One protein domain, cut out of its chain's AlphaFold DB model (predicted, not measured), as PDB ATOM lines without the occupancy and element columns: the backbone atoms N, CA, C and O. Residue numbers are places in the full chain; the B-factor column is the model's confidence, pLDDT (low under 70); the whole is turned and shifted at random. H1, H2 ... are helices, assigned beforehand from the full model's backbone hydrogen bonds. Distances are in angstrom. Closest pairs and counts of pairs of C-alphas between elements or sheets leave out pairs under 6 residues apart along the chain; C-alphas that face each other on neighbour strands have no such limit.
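This is residues 7 to 59 of the 60 residues of an uncharacterized protein of Gossypium armourianum (UniProt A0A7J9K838). The longest helix, H4, makes one side of a flat, open zigzag like a letter N; the short helices H1 and H2, one after the other, make the far side, and residues 29 to 36 of a long link run back through the gap between these sides. H3 sits at the corner where the link turns into H4. The printed part has 53 residues with four named helices, in the order H1, H2, H3, H4, and no named strand. The class is all helix, though the helices hold 26 of the 53 residues, under half. The whole is loose, with a radius of gyration of the C-alphas of 12.6 A, and spans 30 by 25 by 12 A.

H4, residues 46 to 57, measures 16.5 A from its first C-alpha at (28.666, -30.111, -10.179) to its last at (25.158, -45.874, -6.710). H3 is residues 41 to 44. H1, residues 13 to 18, begins with C-alpha 13 at (4.266, -29.930, -11.399) and measures 8.4 A. H2 is residues 21 to 24.

H4 and H3 only just touch, with 3 pairs of C-alphas within 8 A, and touch only at the corner by their link. H4 does so with residues 49 to 50 alone; the closest C-alphas, of Gln 42 and Val 49, are 5.6 A apart. H1 and H2 are close but not clearly touching, the closest C-alphas, of Tyr 16 and Val 22, being 6.0 A apart. H4 is apart from H1 and H2, and H3 is apart from both too. In H1 and H4 every O i to N i+4 pair is within hydrogen-bond range; H2 and H3 are too short for such a pair.

The two C-alphas farthest apart, of Pro 11 and Asn 58, are 35.0 A apart. The printed part has no cut. The link from H2 to H3, residues 25 to 40, is long; those from H1 to H2 and H3 to H4 are tight. The mean pLDDT of the printed part is 96.7, and no printed residue is under 70.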
ATOM      1  N   PHE A   7      10.789 -25.992 -15.154       96.75
ATOM      2  CA  PHE A   7       9.870 -27.122 -15.154       96.75
ATOM      3  C   PHE A   7       8.918 -27.125 -13.944       96.75
ATOM      4  O   PHE A   7       7.754 -27.500 -14.078       96.75
ATOM      5  N   MET A   8       9.359 -26.634 -12.780       95.94
ATOM      6  CA  MET A   8       8.511 -26.542 -11.583       95.94
ATOM      7  C   MET A   8       7.339 -25.564 -11.744       95.94
ATOM      8  O   MET A   8       6.346 -25.679 -11.031       95.94
ATOM      9  N   LYS A   9       7.423 -24.631 -12.700       96.19
ATOM     10  CA  LYS A   9       6.380 -23.632 -12.979       96.19
ATOM     11  C   LYS A   9       5.269 -24.154 -13.887       96.19
ATOM     12  O   LYS A   9       4.272 -23.456 -14.070       96.19
ATOM     13  N   PHE A  10       5.418 -25.343 -14.478       97.75
ATOM     14  CA  PHE A  10       4.315 -25.949 -15.217       97.75
ATOM     15  C   PHE A  10       3.142 -26.246 -14.266       97.75
ATOM     16  O   PHE A  10       3.373 -26.680 -13.133       97.75
ATOM     17  N   PRO A  11       1.885 -26.032 -14.703       98.12
ATOM     18  CA  PRO A  11       0.716 -26.223 -13.850       98.12
ATOM     19  C   PRO A  11       0.709 -27.595 -13.165       98.12
ATOM     20  O   PRO A  11       0.777 -28.627 -13.825       98.12
ATOM     21  N   GLY A  12       0.642 -27.596 -11.831       97.19
ATOM     22  CA  GLY A  12       0.583 -28.810 -11.012       97.19
ATOM     23  C   GLY A  12       1.911 -29.550 -10.809       97.19
ATOM     24  O   GLY A  12       1.951 -30.450  -9.974       97.19
ATOM     25  N   MET A  13       3.005 -29.179 -11.487       97.06
ATOM     26  CA  MET A  13       4.266 -29.930 -11.399       97.06
ATOM     27  C   MET A  13       4.965 -29.788 -10.050       97.06
ATOM     28  O   MET A  13       5.458 -30.782  -9.516       97.06
ATOM     29  N   GLU A  14       4.961 -28.593  -9.455       95.50
ATOM     30  CA  GLU A  14       5.514 -28.412  -8.110       95.50
ATOM     31  C   GLU A  14       4.787 -29.284  -7.079       95.50
ATOM     32  O   GLU A  14       5.433 -29.979  -6.296       95.50
ATOM     33  N   GLU A  15       3.454 -29.311  -7.117       96.62
ATOM     34  CA  GLU A  15       2.650 -30.171  -6.251       96.62
ATOM     35  C   GLU A  15       2.924 -31.654  -6.519       96.62
ATOM     36  O   GLU A  15       3.168 -32.417  -5.582       96.62
ATOM     37  N   TYR A  16       2.930 -32.050  -7.794       96.94
ATOM     38  CA  TYR A  16       3.157 -33.426  -8.223       96.94
ATOM     39  C   TYR A  16       4.482 -33.994  -7.694       96.94
ATOM     40  O   TYR A  16       4.535 -35.139  -7.232       96.94
ATOM     41  N   MET A  17       5.535 -33.171  -7.708       96.31
ATOM     42  CA  MET A  17       6.863 -33.536  -7.221       96.31
ATOM     43  C   MET A  17       6.975 -33.416  -5.695       96.31
ATOM     44  O   MET A  17       7.341 -34.390  -5.037       96.31
ATOM     45  N   LYS A  18       6.642 -32.256  -5.105       94.19
ATOM     46  CA  LYS A  18       6.859 -31.986  -3.668       94.19
ATOM     47  C   LYS A  18       5.913 -32.763  -2.753       94.19
ATOM     48  O   LYS A  18       6.329 -33.169  -1.673       94.19
ATOM     49  N   LYS A  19       4.667 -33.025  -3.171       95.38
ATOM     50  CA  LYS A  19       3.736 -33.884  -2.410       95.38
ATOM     51  C   LYS A  19       3.954 -35.379  -2.665       95.38
ATOM     52  O   LYS A  19       3.221 -36.200  -2.124       95.38
ATOM     53  N   GLY A  20       4.939 -35.749  -3.487       94.25
ATOM     54  CA  GLY A  20       5.272 -37.147  -3.758       94.25
ATOM     55  C   GLY A  20       4.220 -37.899  -4.574       94.25
ATOM     56  O   GLY A  20       4.243 -39.126  -4.585       94.25
ATOM     57  N   ILE A  21       3.328 -37.201  -5.285       97.00
ATOM     58  CA  ILE A  21       2.291 -37.814  -6.134       97.00
ATOM     59  C   ILE A  21       2.934 -38.718  -7.195       97.00
ATOM     60  O   ILE A  21       2.405 -39.784  -7.502       97.00
ATOM     61  N   VAL A  22       4.118 -38.353  -7.692       96.75
ATOM     62  CA  VAL A  22       4.936 -39.182  -8.594       96.75
ATOM     63  C   VAL A  22       5.248 -40.584  -8.045       96.75
ATOM     64  O   VAL A  22       5.354 -41.540  -8.817       96.75
ATOM     65  N   LYS A  23       5.332 -40.755  -6.718       96.94
ATOM     66  CA  LYS A  23       5.666 -42.042  -6.087       96.94
ATOM     67  C   LYS A  23       4.563 -43.087  -6.222       96.94
ATOM     68  O   LYS A  23       4.851 -44.270  -6.089       96.94
ATOM     69  N   GLN A  24       3.331 -42.691  -6.557       97.31
ATOM     70  CA  GLN A  24       2.273 -43.655  -6.883       97.31
ATOM     71  C   GLN A  24       2.643 -44.517  -8.106       97.31
ATOM     72  O   GLN A  24       2.219 -45.664  -8.201       97.31
ATOM     73  N   PHE A  25       3.447 -43.967  -9.025       97.12
ATOM     74  CA  PHE A  25       3.917 -44.652 -10.232       97.12
ATOM     75  C   PHE A  25       5.331 -45.218 -10.065       97.12
ATOM     76  O   PHE A  25       5.685 -46.194 -10.718       97.12
ATOM     77  N   MET A  26       6.141 -44.616  -9.189       96.50
ATOM     78  CA  MET A  26       7.508 -45.049  -8.884       96.50
ATOM     79  C   MET A  26       7.717 -45.135  -7.361       96.50
ATOM     80  O   MET A  26       8.284 -44.213  -6.771       96.50
ATOM     81  N   PRO A  27       7.283 -46.229  -6.701       96.44
ATOM     82  CA  PRO A  27       7.282 -46.333  -5.234       96.44
ATOM     83  C   PRO A  27       8.663 -46.188  -4.587       96.44
ATOM     84  O   PRO A  27       8.784 -45.647  -3.492       96.44
ATOM     85  N   ASN A  28       9.708 -46.620  -5.295       95.31
ATOM     86  CA  ASN A  28      11.091 -46.594  -4.815       95.31
ATOM     87  C   ASN A  28      11.843 -45.308  -5.204       95.31
ATOM     88  O   ASN A  28      13.059 -45.239  -5.041       95.31
ATOM     89  N   LEU A  29      11.153 -44.302  -5.753       95.50
ATOM     90  CA  LEU A  29      11.775 -43.043  -6.146       95.50
ATOM     91  C   LEU A  29      12.236 -42.252  -4.910       95.50
ATOM     92  O   LEU A  29      11.426 -41.856  -4.064       95.50
ATOM     93  N   ASP A  30      13.537 -41.980  -4.853       93.62
ATOM     94  CA  ASP A  30      14.154 -41.011  -3.947       93.62
ATOM     95  C   ASP A  30      14.368 -39.685  -4.694       93.62
ATOM     96  O   ASP A  30      14.766 -39.680  -5.861       93.62
ATOM     97  N   ILE A  31      14.052 -38.557  -4.056       94.56
ATOM     98  CA  ILE A  31      14.097 -37.231  -4.686       94.56
ATOM     99  C   ILE A  31      14.855 -36.277  -3.776       94.56
ATOM    100  O   ILE A  31      14.408 -35.973  -2.673       94.56
ATOM    101  N   THR A  32      15.944 -35.717  -4.297       96.19
ATOM    102  CA  THR A  32      16.660 -34.605  -3.665       96.19
ATOM    103  C   THR A  32      16.253 -33.290  -4.318       96.19
ATOM    104  O   THR A  32      16.398 -33.129  -5.536       96.19
ATOM    105  N   PHE A  33      15.779 -32.333  -3.524       96.19
ATOM    106  CA  PHE A  33      15.534 -30.959  -3.962       96.19
ATOM    107  C   PHE A  33      16.740 -30.081  -3.621       96.19
ATOM    108  O   PHE A  33      17.238 -30.109  -2.499       96.19
ATOM    109  N   MET A  34      17.233 -29.337  -4.609       97.31
ATOM    110  CA  MET A  34      18.382 -28.443  -4.487       97.31
ATOM    111  C   MET A  34      17.867 -26.998  -4.552       97.31
ATOM    112  O   MET A  34      17.510 -26.558  -5.651       97.31
ATOM    113  N   PRO A  35      17.813 -26.262  -3.422       96.31
ATOM    114  CA  PRO A  35      17.142 -24.958  -3.343       96.31
ATOM    115  C   PRO A  35      17.647 -23.929  -4.361       96.31
ATOM    116  O   PRO A  35      16.876 -23.153  -4.920       96.31
ATOM    117  N   GLU A  36      18.949 -23.960  -4.645       96.81
ATOM    118  CA  GLU A  36      19.603 -23.019  -5.556       96.81
ATOM    119  C   GLU A  36      19.720 -23.534  -6.996       96.81
ATOM    120  O   GLU A  36      20.102 -22.775  -7.885       96.81
ATOM    121  N   GLY A  37      19.370 -24.799  -7.244       97.38
ATOM    122  CA  GLY A  37      19.503 -25.424  -8.555       97.38
ATOM    123  C   GLY A  37      18.489 -24.897  -9.569       97.38
ATOM    124  O   GLY A  37      17.301 -24.784  -9.266       97.38
ATOM    125  N   ASN A  38      18.948 -24.626 -10.788       96.81
ATOM    126  CA  ASN A  38      18.116 -24.331 -11.954       96.81
ATOM    127  C   ASN A  38      17.979 -25.567 -12.873       96.81
ATOM    128  O   ASN A  38      18.161 -26.699 -12.424       96.81
ATOM    129  N   HIS A  39      17.637 -25.355 -14.148       97.69
ATOM    130  CA  HIS A  39      17.461 -26.424 -15.135       97.69
ATOM    131  C   HIS A  39      18.727 -27.261 -15.388       97.69
ATOM    132  O   HIS A  39      18.651 -28.473 -15.562       97.69
ATOM    133  N   PHE A  40      19.902 -26.632 -15.350       97.69
ATOM    134  CA  PHE A  40      21.200 -27.277 -15.547       97.69
ATOM    135  C   PHE A  40      21.940 -27.413 -14.210       97.69
ATOM    136  O   PHE A  40      23.098 -27.019 -14.071       97.69
ATOM    137  N   VAL A  41      21.265 -27.953 -13.187       97.69
ATOM    138  CA  VAL A  41      21.815 -28.058 -11.823       97.69
ATOM    139  C   VAL A  41      23.129 -28.849 -11.758       97.69
ATOM    140  O   VAL A  41      23.979 -28.545 -10.928       97.69
ATOM    141  N   GLN A  42      23.335 -29.808 -12.663       97.56
ATOM    142  CA  GLN A  42      24.585 -30.564 -12.792       97.56
ATOM    143  C   GLN A  42      25.770 -29.721 -13.283       97.56
ATOM    144  O   GLN A  42      26.906 -30.027 -12.946       97.56
ATOM    145  N   GLU A  43      25.522 -28.661 -14.054       98.12
ATOM    146  CA  GLU A  43      26.559 -27.717 -14.492       98.12
ATOM    147  C   GLU A  43      26.733 -26.582 -13.477       98.12
ATOM    148  O   GLU A  43      27.840 -26.101 -13.260       98.12
ATOM    149  N   GLN A  44      25.642 -26.172 -12.822       98.19
ATOM    150  CA  GLN A  44      25.640 -25.109 -11.817       98.19
ATOM    151  C   GLN A  44      26.298 -25.537 -10.497       98.19
ATOM    152  O   GLN A  44      27.014 -24.749  -9.883       98.19
ATOM    153  N   LEU A  45      26.010 -26.758 -10.033       97.81
ATOM    154  CA  LEU A  45      26.435 -27.306  -8.740       97.81
ATOM    155  C   LEU A  45      27.064 -28.702  -8.927       97.81
ATOM    156  O   LEU A  45      26.580 -29.682  -8.351       97.81
ATOM    157  N   PRO A  46      28.135 -28.822  -9.736       97.94
ATOM    158  CA  PRO A  46      28.666 -30.111 -10.179       97.94
ATOM    159  C   PRO A  46      29.157 -30.983  -9.023       97.94
ATOM    160  O   PRO A  46      28.912 -32.184  -9.018       97.94
ATOM    161  N   GLU A  47      29.798 -30.396  -8.014       98.38
ATOM    162  CA  GLU A  47      30.310 -31.127  -6.847       98.38
ATOM    163  C   GLU A  47      29.177 -31.817  -6.076       98.38
ATOM    164  O   GLU A  47      29.244 -33.019  -5.825       98.38
ATOM    165  N   GLN A  48      28.096 -31.083  -5.791       97.62
ATOM    166  CA  GLN A  48      26.936 -31.614  -5.072       97.62
ATOM    167  C   GLN A  48      26.221 -32.701  -5.879       97.62
ATOM    168  O   GLN A  48      25.846 -33.736  -5.334       97.62
ATOM    169  N   VAL A  49      26.028 -32.488  -7.185       97.81
ATOM    170  CA  VAL A  49      25.365 -33.482  -8.041       97.81
ATOM    171  C   VAL A  49      26.216 -34.745  -8.180       97.81
ATOM    172  O   VAL A  49      25.676 -35.847  -8.083       97.81
ATOM    173  N   ASN A  50      27.533 -34.610  -8.341       98.38
ATOM    174  CA  ASN A  50      28.443 -35.750  -8.422       98.38
ATOM    175  C   ASN A  50      28.432 -36.579  -7.133       98.38
ATOM    176  O   ASN A  50      28.346 -37.806  -7.202       98.38
ATOM    177  N   GLU A  51      28.466 -35.928  -5.967       98.38
ATOM    178  CA  GLU A  51      28.367 -36.614  -4.676       98.38
ATOM    179  C   GLU A  51      27.048 -37.390  -4.562       98.38
ATOM    180  O   GLU A  51      27.068 -38.585  -4.273       98.38
ATOM    181  N   LEU A  52      25.914 -36.764  -4.893       97.38
ATOM    182  CA  LEU A  52      24.601 -37.416  -4.865       97.38
ATOM    183  C   LEU A  52      24.539 -38.663  -5.761       97.38
ATOM    184  O   LEU A  52      23.974 -39.678  -5.352       97.38
ATOM    185  N   ILE A  53      25.129 -38.608  -6.961       97.38
ATOM    186  CA  ILE A  53      25.189 -39.751  -7.884       97.38
ATOM    187  C   ILE A  53      26.021 -40.886  -7.279       97.38
ATOM    188  O   ILE A  53      25.560 -42.027  -7.238       97.38
ATOM    189  N   ILE A  54      27.223 -40.586  -6.781       98.25
ATOM    190  CA  ILE A  54      28.113 -41.587  -6.176       98.25
ATOM    191  C   ILE A  54      27.448 -42.217  -4.948       98.25
ATOM    192  O   ILE A  54      27.418 -43.441  -4.820       98.25
ATOM    193  N   THR A  55      26.862 -41.402  -4.067       97.44
ATOM    194  CA  THR A  55      26.130 -41.877  -2.891       97.44
ATOM    195  C   THR A  55      24.973 -42.784  -3.287       97.44
ATOM    196  O   THR A  55      24.799 -43.829  -2.671       97.44
ATOM    197  N   PHE A  56      24.189 -42.424  -4.308       96.38
ATOM    198  CA  PHE A  56      23.084 -43.256  -4.780       96.38
ATOM    199  C   PHE A  56      23.568 -44.615  -5.303       96.38
ATOM    200  O   PHE A  56      23.025 -45.642  -4.907       96.38
ATOM    201  N   LEU A  57      24.614 -44.638  -6.134       96.38
ATOM    202  CA  LEU A  57      25.158 -45.874  -6.710       96.38
ATOM    203  C   LEU A  57      25.814 -46.794  -5.668       96.38
ATOM    204  O   LEU A  57      25.851 -48.007  -5.860       96.38
ATOM    205  N   ASN A  58      26.301 -46.235  -4.560       97.44
ATOM    206  CA  ASN A  58      26.895 -46.996  -3.459       97.44
ATOM    207  C   ASN A  58      25.867 -47.549  -2.456       97.44
ATOM    208  O   ASN A  58      26.262 -48.258  -1.539       97.44
ATOM    209  N   LYS A  59      24.566 -47.254  -2.601       91.44
ATOM    210  CA  LYS A  59      23.496 -47.795  -1.733       91.44
ATOM    211  C   LYS A  59      23.095 -49.248  -2.071       91.44
ATOM    212  O   LYS A  59      22.073 -49.706  -1.560       91.44
TER     213      LYS A  59